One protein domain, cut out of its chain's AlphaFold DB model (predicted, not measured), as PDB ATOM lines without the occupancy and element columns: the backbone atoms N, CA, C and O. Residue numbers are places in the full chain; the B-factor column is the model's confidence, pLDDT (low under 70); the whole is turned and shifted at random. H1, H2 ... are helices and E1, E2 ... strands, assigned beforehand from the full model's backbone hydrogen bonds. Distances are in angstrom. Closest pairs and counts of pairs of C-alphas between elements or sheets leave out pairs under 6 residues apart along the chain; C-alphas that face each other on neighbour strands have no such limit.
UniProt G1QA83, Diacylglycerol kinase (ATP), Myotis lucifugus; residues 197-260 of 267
ATOM      1  N   LYS A 197     126.256 167.390 222.832       91.31
ATOM      2  CA  LYS A 197     126.452 166.031 222.319       91.31
ATOM      3  C   LYS A 197     127.853 165.553 222.692       91.31
ATOM      4  O   LYS A 197     128.842 166.112 222.232       91.31
ATOM      5  N   VAL A 198     127.931 164.498 223.495       90.69
ATOM      6  CA  VAL A 198     129.183 163.867 223.921       90.69
ATOM      7  C   VAL A 198     129.368 162.562 223.155       90.69
ATOM      8  O   VAL A 198     128.525 161.669 223.225       90.69
ATOM      9  N   GLN A 199     130.479 162.436 222.432       90.56
ATOM     10  CA  GLN A 199     130.840 161.220 221.704       90.56
ATOM     11  C   GLN A 199     132.018 160.527 222.388       90.56
ATOM     12  O   GLN A 199     133.096 161.099 222.533       90.56
ATOM     13  N   VAL A 200     131.825 159.269 222.775       87.38
ATOM     14  CA  VAL A 200     132.863 158.439 223.395       87.38
ATOM     15  C   VAL A 200     133.365 157.423 222.377       87.38
ATOM     16  O   VAL A 200     132.604 156.590 221.874       87.38
ATOM     17  N   THR A 201     134.665 157.476 222.092       84.25
ATOM     18  CA  THR A 201     135.357 156.572 221.166       84.25
ATOM     19  C   THR A 201     136.378 155.722 221.915       84.25
ATOM     20  O   THR A 201     137.060 156.197 222.819       84.25
ATOM     21  N   ASN A 202     136.480 154.441 221.554       78.56
ATOM     22  CA  ASN A 202     137.527 153.561 222.068       78.56
ATOM     23  C   ASN A 202     138.621 153.440 221.001       78.56
ATOM     24  O   ASN A 202     138.350 152.953 219.905       78.56
ATOM     25  N   LYS A 203     139.844 153.873 221.326       69.75
ATOM     26  CA  LYS A 203     141.023 153.758 220.455       69.75
ATOM     27  C   LYS A 203     141.607 152.335 220.498       69.75
ATOM     28  O   LYS A 203     142.750 152.140 220.892       69.75
ATOM     29  N   GLY A 204     140.805 151.329 220.149       66.00
ATOM     30  CA  GLY A 204     141.272 149.952 219.956       66.00
ATOM     31  C   GLY A 204     141.901 149.752 218.570       66.00
ATOM     32  O   GLY A 204     141.600 150.499 217.645       66.00
ATOM     33  N   TYR A 205     142.739 148.718 218.414       56.66
ATOM     34  CA  TYR A 205     143.570 148.450 217.218       56.66
ATOM     35  C   TYR A 205     142.791 148.282 215.892       56.66
ATOM     36  O   TYR A 205     143.371 148.370 214.815       56.66
ATOM     37  N   TYR A 206     141.469 148.089 215.957       60.81
ATOM     38  CA  TYR A 206     140.569 148.113 214.806       60.81
ATOM     39  C   TYR A 206     139.436 149.116 215.070       60.81
ATOM     40  O   TYR A 206     138.635 148.919 215.985       60.81
ATOM     41  N   ASN A 207     139.335 150.165 214.244       61.25
ATOM     42  CA  ASN A 207     138.310 151.227 214.279       61.25
ATOM     43  C   ASN A 207     136.882 150.733 213.926       61.25
ATOM     44  O   ASN A 207     136.117 151.424 213.260       61.25
ATOM     45  N   LEU A 208     136.502 149.520 214.337       65.56
ATOM     46  CA  LEU A 208     135.251 148.864 213.941       65.56
ATOM     47  C   LEU A 208     134.059 149.189 214.858       65.56
ATOM     48  O   LEU A 208     132.924 148.854 214.522       65.56
ATOM     49  N   ARG A 209     134.271 149.819 216.022       70.31
ATOM     50  CA  ARG A 209     133.176 150.149 216.952       70.31
ATOM     51  C   ARG A 209     132.656 151.561 216.705       70.31
ATOM     52  O   ARG A 209     133.412 152.524 216.807       70.31
ATOM     53  N   LYS A 210     131.350 151.678 216.442       78.94
ATOM     54  CA  LYS A 210     130.668 152.976 216.357       78.94
ATOM     55  C   LYS A 210     130.838 153.752 217.677       78.94
ATOM     56  O   LYS A 210     130.723 153.131 218.741       78.94
ATOM     57  N   PRO A 211     131.096 155.072 217.625       83.12
ATOM     58  CA  PRO A 211     131.119 155.917 218.814       83.12
ATOM     59  C   PRO A 211     129.806 155.802 219.594       83.12
ATOM     60  O   PRO A 211     128.734 155.707 218.995       83.12
ATOM     61  N   LYS A 212     129.881 155.827 220.927       87.12
ATOM     62  CA  LYS A 212     128.685 155.993 221.764       87.12
ATOM     63  C   LYS A 212     128.368 157.482 221.854       87.12
ATOM     64  O   LYS A 212     129.245 158.249 222.242       87.12
ATOM     65  N   GLU A 213     127.148 157.875 221.507       89.25
ATOM     66  CA  GLU A 213     126.686 159.261 221.625       89.25
ATOM     67  C   GLU A 213     125.781 159.424 222.845       89.25
ATOM     68  O   GLU A 213     124.914 158.588 223.096       89.25
ATOM     69  N   PHE A 214     125.969 160.518 223.572       87.06
ATOM     70  CA  PHE A 214     125.147 160.919 224.705       87.06
ATOM     71  C   PHE A 214     124.749 162.383 224.553       87.06
ATOM     72  O   PHE A 214     125.537 163.188 224.053       87.06
ATOM     73  N   THR A 215     123.558 162.735 225.028       90.81
ATOM     74  CA  THR A 215     123.130 164.130 225.147       90.81
ATOM     75  C   THR A 215     123.175 164.543 226.611       90.81
ATOM     76  O   THR A 215     122.635 163.844 227.465       90.81
ATOM     77  N   MET A 216     123.823 165.668 226.903       90.62
ATOM     78  CA  MET A 216     123.976 166.205 228.256       90.62
ATOM     79  C   MET A 216     123.306 167.576 228.371       90.62
ATOM     80  O   MET A 216     123.352 168.379 227.436       90.62
ATOM     81  N   ASN A 217     122.696 167.832 229.533       91.94
ATOM     82  CA  ASN A 217     121.980 169.081 229.837       91.94
ATOM     83  C   ASN A 217     122.727 169.999 230.800       91.94
ATOM     84  O   ASN A 217     122.552 171.209 230.730       91.94
ATOM     85  N   ASN A 218     123.532 169.422 231.694       88.75
ATOM     86  CA  ASN A 218     124.201 170.169 232.756       88.75
ATOM     87  C   ASN A 218     125.715 170.003 232.632       88.75
ATOM     88  O   ASN A 218     126.433 170.934 232.290       88.75
ATOM     89  N   TYR A 219     126.196 168.789 232.895       87.19
ATOM     90  CA  TYR A 219     127.612 168.464 232.947       87.19
ATOM     91  C   TYR A 219     127.825 166.969 232.691       87.19
ATOM     92  O   TYR A 219     126.896 166.163 232.770       87.19
ATOM     93  N   PHE A 220     129.069 166.601 232.399       86.75
ATOM     94  CA  PHE A 220     129.569 165.235 232.514       86.75
ATOM     95  C   PHE A 220     130.883 165.281 233.294       86.75
ATOM     96  O   PHE A 220     131.601 166.280 233.226       86.75
ATOM     97  N   SER A 221     131.211 164.217 234.022       87.19
ATOM     98  CA  SER A 221     132.464 164.131 234.771       87.19
ATOM     99  C   SER A 221     133.210 162.830 234.488       87.19
ATOM    100  O   SER A 221     132.642 161.841 234.018       87.19
ATOM    101  N   VAL A 222     134.522 162.855 234.728       86.81
ATOM    102  CA  VAL A 222     135.437 161.714 234.596       86.81
ATOM    103  C   VAL A 222     136.371 161.724 235.803       86.81
ATOM    104  O   VAL A 222     136.837 162.785 236.212       86.81
ATOM    105  N   GLY A 223     136.663 160.548 236.365       87.69
ATOM    106  CA  GLY A 223     137.558 160.402 237.515       87.69
ATOM    107  C   GLY A 223     136.817 160.101 238.826       87.69
ATOM    108  O   GLY A 223     135.745 159.495 238.783       87.69
ATOM    109  N   PRO A 224     137.383 160.475 239.990       84.06
ATOM    110  CA  PRO A 224     136.855 160.089 241.304       84.06
ATOM    111  C   PRO A 224     135.407 160.518 241.569       84.06
ATOM    112  O   PRO A 224     134.634 159.722 242.094       84.06
ATOM    113  N   ASP A 225     135.014 161.724 241.148       82.81
ATOM    114  CA  ASP A 225     133.618 162.191 241.213       82.81
ATOM    115  C   ASP A 225     132.675 161.239 240.456       82.81
ATOM    116  O   ASP A 225     131.724 160.701 241.023       82.81
ATOM    117  N   ALA A 226     132.994 160.933 239.196       85.06
ATOM    118  CA  ALA A 226     132.177 160.037 238.380       85.06
ATOM    119  C   ALA A 226     132.052 158.634 239.003       85.06
ATOM    120  O   ALA A 226     130.977 158.032 238.961       85.06
ATOM    121  N   LEU A 227     133.126 158.122 239.617       83.38
ATOM    122  CA  LEU A 227     133.102 156.850 240.344       83.38
ATOM    123  C   LEU A 227     132.168 156.910 241.558       83.38
ATOM    124  O   LEU A 227     131.408 155.975 241.807       83.38
ATOM    125  N   MET A 228     132.188 158.012 242.301       81.75
ATOM    126  CA  MET A 228     131.285 158.191 243.427       81.75
ATOM    127  C   MET A 228     129.822 158.297 243.001       81.75
ATOM    128  O   MET A 228     128.967 157.645 243.602       81.75
ATOM    129  N   ALA A 229     129.528 159.082 241.963       81.88
ATOM    130  CA  ALA A 229     128.184 159.188 241.407       81.88
ATOM    131  C   ALA A 229     127.668 157.817 240.937       81.88
ATOM    132  O   ALA A 229     126.522 157.458 241.219       81.88
ATOM    133  N   LEU A 230     128.531 157.018 240.296       81.62
ATOM    134  CA  LEU A 230     128.226 155.647 239.889       81.62
ATOM    135  C   LEU A 230     127.920 154.747 241.093       81.62
ATOM    136  O   LEU A 230     126.910 154.043 241.092       81.62
ATOM    137  N   ASN A 231     128.755 154.791 242.131       82.94
ATOM    138  CA  ASN A 231     128.551 153.997 243.339       82.94
ATOM    139  C   ASN A 231     127.249 154.378 244.049       82.94
ATOM    140  O   ASN A 231     126.468 153.497 244.407       82.94
ATOM    141  N   PHE A 232     126.978 155.675 244.206       80.81
ATOM    142  CA  PHE A 232     125.735 156.171 244.792       80.81
ATOM    143  C   PHE A 232     124.513 155.692 243.996       80.81
ATOM    144  O   PHE A 232     123.541 155.203 244.572       80.81
ATOM    145  N   HIS A 233     124.575 155.770 242.663       79.12
ATOM    146  CA  HIS A 233     123.510 155.286 241.791       79.12
ATOM    147  C   HIS A 233     123.274 153.775 241.939       79.12
ATOM    148  O   HIS A 233     122.135 153.357 242.138       79.12
ATOM    149  N   ALA A 234     124.336 152.965 241.928       81.00
ATOM    150  CA  ALA A 234     124.238 151.514 242.088       81.00
ATOM    151  C   ALA A 234     123.622 151.111 243.440       81.00
ATOM    152  O   ALA A 234     122.834 150.168 243.507       81.00
ATOM    153  N   HIS A 235     123.933 151.834 244.521       77.38
ATOM    154  CA  HIS A 235     123.302 151.603 245.825       77.38
ATOM    155  C   HIS A 235     121.828 151.993 245.818       77.38
ATOM    156  O   HIS A 235     120.996 151.262 246.357       77.38
ATOM    157  N   ARG A 236     121.486 153.092 245.141       75.50
ATOM    158  CA  ARG A 236     120.095 153.516 244.977       75.50
ATOM    159  C   ARG A 236     119.248 152.483 244.242       75.50
ATOM    160  O   ARG A 236     118.088 152.302 244.599       75.50
ATOM    161  N   GLU A 237     119.807 151.812 243.239       74.94
ATOM    162  CA  GLU A 237     119.113 150.727 242.535       74.94
ATOM    163  C   GLU A 237     118.958 149.469 243.398       74.94
ATOM    164  O   GLU A 237     117.908 148.829 243.351       74.94
ATOM    165  N   LYS A 238     119.966 149.132 244.213       77.38
ATOM    166  CA  LYS A 238     119.934 147.955 245.097       77.38
ATOM    167  C   LYS A 238     118.979 148.111 246.282       77.38
ATOM    168  O   LYS A 238     118.314 147.147 246.647       77.38
ATOM    169  N   ALA A 239     118.911 149.300 246.882       71.50
ATOM    170  CA  ALA A 239     118.150 149.545 248.108       71.50
ATOM    171  C   ALA A 239     117.303 150.832 248.031       71.50
ATOM    172  O   ALA A 239     117.495 151.751 248.827       71.50
ATOM    173  N   PRO A 240     116.328 150.930 247.107       69.12
ATOM    174  CA  PRO A 240     115.591 152.171 246.842       69.12
ATOM    175  C   PRO A 240     114.846 152.742 248.061       69.12
ATOM    176  O   PRO A 240     114.656 153.955 248.143       69.12
ATOM    177  N   SER A 241     114.462 151.906 249.033       68.94
ATOM    178  CA  SER A 241     113.810 152.332 250.281       68.94
ATOM    179  C   SER A 241     114.696 153.240 251.146       68.94
ATOM    180  O   SER A 241     114.184 154.192 251.742       68.94
ATOM    181  N   LEU A 242     116.013 153.005 251.158       65.00
ATOM    182  CA  LEU A 242     116.989 153.804 251.911       65.00
ATOM    183  C   LEU A 242     117.169 155.211 251.326       65.00
ATOM    184  O   LEU A 242     117.533 156.140 252.043       65.00
ATOM    185  N   PHE A 243     116.836 155.391 250.045       63.38
ATOM    186  CA  PHE A 243     116.999 156.657 249.327       63.38
ATOM    187  C   PHE A 243     115.701 157.463 249.204       63.38
ATOM    188  O   PHE A 243     115.591 158.379 248.383       63.38
ATOM    189  N   SER A 244     114.704 157.139 250.026       63.84
ATOM    190  CA  SER A 244     113.438 157.870 250.096       63.84
ATOM    191  C   SER A 244     113.591 159.257 250.739       63.84
ATOM    192  O   SER A 244     112.844 160.179 250.408       63.84
ATOM    193  N   SER A 245     114.591 159.449 251.610       72.00
ATOM    194  CA  SER A 245     114.842 160.723 252.291       72.00
ATOM    195  C   SER A 245     115.824 161.614 251.534       72.00
ATOM    196  O   SER A 245     116.995 161.288 251.350       72.00
ATOM    197  N   ARG A 246     115.371 162.820 251.176       71.06
ATOM    198  CA  ARG A 246     116.200 163.821 250.483       71.06
ATOM    199  C   ARG A 246     117.406 164.278 251.302       71.06
ATOM    200  O   ARG A 246     118.475 164.495 250.735       71.06
ATOM    201  N   ILE A 247     117.226 164.448 252.613       72.19
ATOM    202  CA  ILE A 247     118.288 164.905 253.521       72.19
ATOM    203  C   ILE A 247     119.363 163.824 253.629       72.19
ATOM    204  O   ILE A 247     120.541 164.126 253.460       72.19
ATOM    205  N   LEU A 248     118.952 162.565 253.818       72.38
ATOM    206  CA  LEU A 248     119.882 161.437 253.901       72.38
ATOM    207  C   LEU A 248     120.624 161.223 252.580       72.38
ATOM    208  O   LEU A 248     121.829 161.007 252.598       72.38
ATOM    209  N   ASN A 249     119.952 161.390 251.439       74.00
ATOM    210  CA  ASN A 249     120.598 161.313 250.128       74.00
ATOM    211  C   ASN A 249     121.704 162.366 249.967       74.00
ATOM    212  O   ASN A 249     122.809 162.035 249.539       74.00
ATOM    213  N   LYS A 250     121.427 163.631 250.325       73.56
ATOM    214  CA  LYS A 250     122.434 164.705 250.274       73.56
ATOM    215  C   LYS A 250     123.589 164.433 251.240       73.56
ATOM    216  O   LYS A 250     124.744 164.580 250.852       73.56
ATOM    217  N   ALA A 251     123.284 164.009 252.466       73.25
ATOM    218  CA  ALA A 251     124.293 163.682 253.469       73.25
ATOM    219  C   ALA A 251     125.184 162.514 253.022       73.25
ATOM    220  O   ALA A 251     126.401 162.633 253.077       73.25
ATOM    221  N   GLY A 252     124.604 161.425 252.509       69.19
ATOM    222  CA  GLY A 252     125.352 160.272 252.004       69.19
ATOM    223  C   GLY A 252     126.295 160.637 250.858       69.19
ATOM    224  O   GLY A 252     127.435 160.182 250.831       69.19
ATOM    225  N   TYR A 253     125.864 161.527 249.960       70.62
ATOM    226  CA  TYR A 253     126.718 162.026 248.883       70.62
ATOM    227  C   TYR A 253     127.899 162.863 249.419       70.62
ATOM    228  O   TYR A 253     129.043 162.622 249.040       70.62
ATOM    229  N   ILE A 254     127.657 163.782 250.367       74.69
ATOM    230  CA  ILE A 254     128.703 164.612 251.006       74.69
ATOM    231  C   ILE A 254     129.689 163.761 251.825       74.69
ATOM    232  O   ILE A 254     130.904 163.973 251.771       74.69
ATOM    233  N   LEU A 255     129.182 162.781 252.577       68.31
ATOM    234  CA  LEU A 255     130.002 161.866 253.370       68.31
ATOM    235  C   LEU A 255     130.862 160.980 252.465       68.31
ATOM    236  O   LEU A 255     132.047 160.804 252.736       68.31
ATOM    237  N   GLY A 256     130.318 160.501 251.343       63.53
ATOM    238  CA  GLY A 256     131.097 159.763 250.348       63.53
ATOM    239  C   GLY A 256     132.298 160.562 249.827       63.53
ATOM    240  O   GLY A 256     133.354 159.980 249.581       63.53
ATOM    241  N   TYR A 257     132.147 161.890 249.719       57.59
ATOM    242  CA  TYR A 257     133.180 162.806 249.213       57.59
ATOM    243  C   TYR A 257     134.256 163.055 250.263       57.59
ATOM    244  O   TYR A 257     135.439 163.132 249.943       57.59
ATOM    245  N   SER A 258     133.837 163.157 251.522       56.50
ATOM    246  CA  SER A 258     134.715 163.484 252.645       56.50
ATOM    247  C   SER A 258     135.562 162.290 253.103       56.50
ATOM    248  O   SER A 258     136.659 162.487 253.615       56.50
ATOM    249  N   PHE A 259     135.085 161.056 252.894       55.31
ATOM    250  CA  PHE A 259     135.728 159.830 253.392       55.31
ATOM    251  C   PHE A 259     136.287 158.908 252.294       55.31
ATOM    252  O   PHE A 259     136.501 157.722 252.533       55.31
ATOM    253  N   GLY A 260     136.531 159.430 251.085       52.94
ATOM    254  CA  GLY A 260     137.282 158.706 250.052       52.94
ATOM    255  C   GLY A 260     136.643 157.387 249.606       52.94
ATOM    256  O   GLY A 260     137.340 156.394 249.439       52.94
TER     257      GLY A 260
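What this domain is: This is residues 197 to 260 of the 267 residues of the protein "Diacylglycerol kinase (ATP)" of Myotis lucifugus (UniProt G1QA83). The model is elongated and has two separate parts: a two-stranded hairpin of E1 and E2 at one end, and at the other a loose helical part in which H1 and H3 run opposite ways with the short H2 at the turn between them. The loop tip, residues 203 to 208, sticks out from the hairpin. The printed part has 64 residues, with two named strands and then three named helices; the sheet is antiparallel, in the order E1 - E2, and the class is mixed. The whole is only just loose, close to extended, with a radius of gyration of the C-alphas of 16.0 A and spans of 46 by 23 by 23 A.

How they stand to each other: E1, residues 197 to 200, and E2, residues 212 to 216, form an antiparallel hairpin, their directions at 146 degrees. N 198 and O 214 are within hydrogen-bond range at 2.8 A, as are N 212 and O 200 at 3.0 A. H1, residues 224 to 238, and H3, residues 246 to 258, only just touch, with 3 pairs of C-alphas within 8 A; the closest C-alphas, of Met 228 and Gly 256, are 7.1 A apart. They run opposite ways at a steep tilt of 40 degrees. H2, residues 240 to 243, is close to H1 but not clearly touching, the closest C-alphas being those of Arg 236 and Phe 243 at 6.2 A. E1 is apart from H1, H2 and H3. In H1 and H3 every O i to N i+4 pair is within hydrogen-bond range; H2 is too short for such a pair.

Where its parts are: E1 begins at C-alpha 197 (126.452, 166.031, 222.319) and is 10.0 A long; E2 is 13.0 A. H1 is 21.2 A long from C-alpha 224 (136.855, 160.089, 241.304), H2 5.3 A, and H3 18.6 A, ending at C-alpha 258 (134.715, 163.484, 252.645).

The domain as a whole: The C-alphas farthest apart, of Tyr 206 and Ile 247, are 47.7 A from each other. The printed part has no cut; the link from E1 to E2, 11 residues, is long. The pLDDT is under 70 at residues 203 to 208, 240 to 244, 252 and 255 to 260.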